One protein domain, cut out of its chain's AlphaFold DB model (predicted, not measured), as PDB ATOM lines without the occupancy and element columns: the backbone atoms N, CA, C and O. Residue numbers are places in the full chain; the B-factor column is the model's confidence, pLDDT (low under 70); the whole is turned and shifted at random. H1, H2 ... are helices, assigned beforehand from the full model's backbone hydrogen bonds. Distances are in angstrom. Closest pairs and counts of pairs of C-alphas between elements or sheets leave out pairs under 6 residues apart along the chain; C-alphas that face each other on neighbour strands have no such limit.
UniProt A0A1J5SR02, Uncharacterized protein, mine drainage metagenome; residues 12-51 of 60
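What this domain is: This is residues 12 to 51 of the 60 residues of an uncharacterized protein of mine drainage metagenome (UniProt A0A1J5SR02). Look for a wide, open V made by H2 and H3, which meet at a corner at Arg 39, with the shorter H1 set crosswise in its hollow. Residues 46 to 51 stick out at the far end. The printed part has 40 residues with three named helices, in the order H1, H2, H3, and no named strand; its class is all helix. It is compact, with a radius of gyration of the C-alphas of 10.1 A, yet elongated, spanning 30 by 16 by 16 A.

How they stand to each other: Start at H2, residues 28 to 38. H3, residues 40 to 49, is close but not clearly touching: the closest C-alphas, of Arg 35 and Glu 41, are 7.7 A apart. Their lines stand at a steep tilt of 60 degrees, the same way. H1, residues 12 to 19, is close to H2 but not clearly touching, with Leu 18 and Arg 31 the closest C-alphas at 7.0 A, about perpendicular at 81 degrees. H1 and H3 touch, their closest C-alphas being those of Ile 14 and Ile 40, 7.0 A apart; they run opposite ways at 69 degrees, only just a steep tilt. In H1, H2 and H3 every O i to N i+4 pair is within hydrogen-bond range.

Where its parts are: Find C-alpha 28 at (-2.534, -0.825, 5.273); from there H2 runs 15.3 A to Tyr 38. H3 runs 13.9 A from Ile 40 to C-alpha 49 at (22.947, 7.291, -1.589). H1 runs 10.4 A from C-alpha 12 at (11.449, -4.249, 3.397) to Asp 19.

The domain as a whole: The two farthest C-alphas, of Ser 27 and Asn 50, are 30.1 A apart. The printed part has no cut; the link from H2 to H3 is tight and that from H1 to H2 short. The mean pLDDT of the printed part is 89.7, and no printed residue is under 70.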
ATOM      1  N   GLN A  12      10.938  -4.261   2.020       89.75
ATOM      2  CA  GLN A  12      11.449  -4.249   3.397       89.75
ATOM      3  C   GLN A  12      11.978  -2.871   3.802       89.75
ATOM      4  O   GLN A  12      11.754  -2.432   4.928       89.75
ATOM      5  N   ASP A  13      12.640  -2.151   2.889       90.69
ATOM      6  CA  ASP A  13      13.090  -0.790   3.181       90.69
ATOM      7  C   ASP A  13      11.905   0.157   3.400       90.69
ATOM      8  O   ASP A  13      11.918   1.027   4.270       90.69
ATOM      9  N   ILE A  14      10.857  -0.024   2.603       90.31
ATOM     10  CA  ILE A  14       9.616   0.736   2.703       90.31
ATOM     11  C   ILE A  14       8.920   0.458   4.035       90.31
ATOM     12  O   ILE A  14       8.514   1.401   4.715       90.31
ATOM     13  N   GLU A  15       8.802  -0.807   4.429       90.12
ATOM     14  CA  GLU A  15       8.225  -1.197   5.714       90.12
ATOM     15  C   GLU A  15       9.020  -0.608   6.879       90.12
ATOM     16  O   GLU A  15       8.424   0.067   7.721       90.12
ATOM     17  N   LEU A  16      10.353  -0.728   6.847       90.06
ATOM     18  CA  LEU A  16      11.247  -0.170   7.860       90.06
ATOM     19  C   LEU A  16      11.121   1.354   7.973       90.06
ATOM     20  O   LEU A  16      11.098   1.889   9.083       90.06
ATOM     21  N   TRP A  17      11.012   2.066   6.844       90.12
ATOM     22  CA  TRP A  17      10.757   3.507   6.856       90.12
ATOM     23  C   TRP A  17       9.442   3.797   7.575       90.12
ATOM     24  O   TRP A  17       9.397   4.629   8.477       90.12
ATOM     25  N   LEU A  18       8.365   3.125   7.160       90.12
ATOM     26  CA  LEU A  18       7.016   3.352   7.672       90.12
ATOM     27  C   LEU A  18       6.898   3.010   9.165       90.12
ATOM     28  O   LEU A  18       6.184   3.716   9.873       90.12
ATOM     29  N   ASP A  19       7.613   1.993   9.651       89.69
ATOM     30  CA  ASP A  19       7.664   1.638  11.076       89.69
ATOM     31  C   ASP A  19       8.393   2.694  11.923       89.69
ATOM     32  O   ASP A  19       8.077   2.864  13.099       89.69
ATOM     33  N   ASN A  20       9.318   3.453  11.325       88.62
ATOM     34  CA  ASN A  20      10.017   4.560  11.982       88.62
ATOM     35  C   ASN A  20       9.278   5.907  11.877       88.62
ATOM     36  O   ASN A  20       9.744   6.898  12.438       88.62
ATOM     37  N   VAL A  21       8.130   5.987  11.184       87.75
ATOM     38  CA  VAL A  21       7.333   7.224  11.138       87.75
ATOM     39  C   VAL A  21       6.488   7.331  12.414       87.75
ATOM     40  O   VAL A  21       5.529   6.568  12.581       87.75
ATOM     41  N   PRO A  22       6.772   8.294  13.310       86.50
ATOM     42  CA  PRO A  22       6.002   8.450  14.534       86.50
ATOM     43  C   PRO A  22       4.553   8.815  14.204       86.50
ATOM     44  O   PRO A  22       4.284   9.617  13.309       86.50
ATOM     45  N   ASN A  23       3.610   8.242  14.953       88.75
ATOM     46  CA  ASN A  23       2.167   8.460  14.791       88.75
ATOM     47  C   ASN A  23       1.587   8.020  13.434       88.75
ATOM     48  O   ASN A  23       0.440   8.352  13.118       88.75
ATOM     49  N   LEU A  24       2.327   7.245  12.632       88.50
ATOM     50  CA  LEU A  24       1.747   6.628  11.450       88.50
ATOM     51  C   LEU A  24       0.832   5.474  11.866       88.50
ATOM     52  O   LEU A  24       1.221   4.533  12.554       88.50
ATOM     53  N   SER A  25      -0.416   5.536  11.412       90.88
ATOM     54  CA  SER A  25      -1.363   4.444  11.612       90.88
ATOM     55  C   SER A  25      -0.894   3.171  10.902       90.88
ATOM     56  O   SER A  25      -0.621   3.196   9.704       90.88
ATOM     57  N   GLN A  26      -0.988   2.039  11.599       87.88
ATOM     58  CA  GLN A  26      -0.640   0.706  11.094       87.88
ATOM     59  C   GLN A  26      -1.610   0.151  10.033       87.88
ATOM     60  O   GLN A  26      -1.315  -0.840   9.372       87.88
ATOM     61  N   SER A  27      -2.762   0.798   9.820       93.31
ATOM     62  CA  SER A  27      -3.689   0.436   8.741       93.31
ATOM     63  C   SER A  27      -3.012   0.464   7.363       93.31
ATOM     64  O   SER A  27      -2.484   1.500   6.949       93.31
ATOM     65  N   LYS A  28      -3.110  -0.650   6.620       88.81
ATOM     66  CA  LYS A  28      -2.534  -0.825   5.273       88.81
ATOM     67  C   LYS A  28      -2.889   0.322   4.322       88.81
ATOM     68  O   LYS A  28      -2.013   0.841   3.640       88.81
ATOM     69  N   PHE A  29      -4.146   0.768   4.332       92.00
ATOM     70  CA  PHE A  29      -4.604   1.871   3.481       92.00
ATOM     71  C   PHE A  29      -3.879   3.188   3.792       92.00
ATOM     72  O   PHE A  29      -3.447   3.894   2.886       92.00
ATOM     73  N   ARG A  30      -3.694   3.506   5.080       90.06
ATOM     74  CA  ARG A  30      -2.987   4.725   5.498       90.06
ATOM     75  C   ARG A  30      -1.487   4.643   5.216       90.06
ATOM     76  O   ARG A  30      -0.915   5.638   4.783       90.06
ATOM     77  N   ARG A  31      -0.870   3.469   5.398       91.94
ATOM     78  CA  ARG A  31       0.541   3.227   5.048       91.94
ATOM     79  C   ARG A  31       0.781   3.380   3.541       91.94
ATOM     80  O   ARG A  31       1.722   4.061   3.144       91.94
ATOM     81  N   GLU A  32      -0.101   2.837   2.702       91.81
ATOM     82  CA  GLU A  32       0.000   2.977   1.242       91.81
ATOM     83  C   GLU A  32      -0.239   4.423   0.777       91.81
ATOM     84  O   GLU A  32       0.509   4.944  -0.055       91.81
ATOM     85  N   ALA A  33      -1.239   5.104   1.348       92.31
ATOM     86  CA  ALA A  33      -1.484   6.516   1.072       92.31
ATOM     87  C   ALA A  33      -0.264   7.375   1.440       92.31
ATOM     88  O   ALA A  33       0.143   8.233   0.659       92.31
ATOM     89  N   TYR A  34       0.367   7.100   2.587       91.25
ATOM     90  CA  TYR A  34       1.595   7.769   3.008       91.25
ATOM     91  C   TYR A  34       2.763   7.484   2.053       91.25
ATOM     92  O   TYR A  34       3.426   8.425   1.616       91.25
ATOM     93  N   ARG A  35       2.979   6.215   1.663       91.00
ATOM     94  CA  ARG A  35       3.998   5.816   0.669       91.00
ATOM     95  C   ARG A  35       3.910   6.672  -0.591       91.00
ATOM     96  O   ARG A  35       4.913   7.256  -1.000       91.00
ATOM     97  N   LYS A  36       2.709   6.768  -1.171       91.00
ATOM     98  CA  LYS A  36       2.453   7.508  -2.414       91.00
ATOM     99  C   LYS A  36       2.578   9.020  -2.222       91.00
ATOM    100  O   LYS A  36       3.257   9.674  -3.008       91.00
ATOM    101  N   ALA A  37       1.972   9.570  -1.169       92.25
ATOM    102  CA  ALA A  37       1.975  11.010  -0.908       92.25
ATOM    103  C   ALA A  37       3.386  11.561  -0.655       92.25
ATOM    104  O   ALA A  37       3.721  12.646  -1.122       92.25
ATOM    105  N   TYR A  38       4.226  10.802   0.053       88.62
ATOM    106  CA  TYR A  38       5.561  11.245   0.454       88.62
ATOM    107  C   TYR A  38       6.694  10.724  -0.426       88.62
ATOM    108  O   TYR A  38       7.851  11.025  -0.118       88.62
ATOM    109  N   ARG A  39       6.378   9.963  -1.487       91.62
ATOM    110  CA  ARG A  39       7.351   9.338  -2.399       91.62
ATOM    111  C   ARG A  39       8.502   8.690  -1.628       91.62
ATOM    112  O   ARG A  39       9.672   9.015  -1.821       91.62
ATOM    113  N   ILE A  40       8.154   7.820  -0.680       90.62
ATOM    114  CA  ILE A  40       9.131   7.253   0.263       90.62
ATOM    115  C   ILE A  40      10.266   6.515  -0.453       90.62
ATOM    116  O   ILE A  40      11.388   6.539   0.027       90.62
ATOM    117  N   GLU A  41      10.007   5.935  -1.626       90.56
ATOM    118  CA  GLU A  41      11.016   5.247  -2.432       90.56
ATOM    119  C   GLU A  41      12.144   6.193  -2.857       90.56
ATOM    120  O   GLU A  41      13.317   5.870  -2.685       90.56
ATOM    121  N   ASP A  42      11.820   7.410  -3.301       90.12
ATOM    122  CA  ASP A  42      12.829   8.420  -3.635       90.12
ATOM    123  C   ASP A  42      13.628   8.857  -2.404       90.12
ATOM    124  O   ASP A  42      14.843   9.052  -2.478       90.12
ATOM    125  N   LYS A  43      12.965   8.961  -1.247       89.25
ATOM    126  CA  LYS A  43      13.617   9.324   0.017       89.25
ATOM    127  C   LYS A  43      14.550   8.232   0.522       89.25
ATOM    128  O   LYS A  43      15.662   8.544   0.937       89.25
ATOM    129  N   ILE A  44      14.135   6.968   0.449       90.44
ATOM    130  CA  ILE A  44      14.976   5.811   0.776       90.44
ATOM    131  C   ILE A  44      16.177   5.782  -0.167       90.44
ATOM    132  O   ILE A  44      17.308   5.632   0.289       90.44
ATOM    133  N   ARG A  45      15.959   5.987  -1.472       89.44
ATOM    134  CA  ARG A  45      17.035   6.026  -2.468       89.44
ATOM    135  C   ARG A  45      18.058   7.116  -2.142       89.44
ATOM    136  O   ARG A  45      19.256   6.839  -2.127       89.44
ATOM    137  N   ALA A  46      17.593   8.322  -1.817       87.88
ATOM    138  CA  ALA A  46      18.450   9.430  -1.404       87.88
ATOM    139  C   ALA A  46      19.186   9.142  -0.083       87.88
ATOM    140  O   ALA A  46      20.383   9.398   0.023       87.88
ATOM    141  N   ALA A  47      18.508   8.558   0.909       88.50
ATOM    142  CA  ALA A  47      19.118   8.184   2.184       88.50
ATOM    143  C   ALA A  47      20.215   7.127   1.999       88.50
ATOM    144  O   ALA A  47      21.313   7.283   2.529       88.50
ATOM    145  N   LYS A  48      19.966   6.088   1.193       89.00
ATOM    146  CA  LYS A  48      20.970   5.070   0.856       89.00
ATOM    147  C   LYS A  48      22.151   5.668   0.089       89.00
ATOM    148  O   LYS A  48      23.292   5.340   0.400       89.00
ATOM    149  N   HIS A  49      21.895   6.583  -0.850       87.44
ATOM    150  CA  HIS A  49      22.947   7.291  -1.589       87.44
ATOM    151  C   HIS A  49      23.865   8.066  -0.643       87.44
ATOM    152  O   HIS A  49      25.088   8.003  -0.745       87.44
ATOM    153  N   ASN A  50      23.261   8.752   0.327       85.00
ATOM    154  CA  ASN A  50      23.961   9.579   1.301       85.00
ATOM    155  C   ASN A  50      24.492   8.784   2.507       85.00
ATOM    156  O   ASN A  50      24.997   9.396   3.443       85.00
ATOM    157  N   ARG A  51      24.390   7.442   2.501       82.94
ATOM    158  CA  ARG A  51      24.775   6.551   3.617       82.94
ATOM    159  C   ARG A  51      24.087   6.895   4.951       82.94
ATOM    160  O   ARG A  51      24.662   6.726   6.017       82.94
TER     161      ARG A  51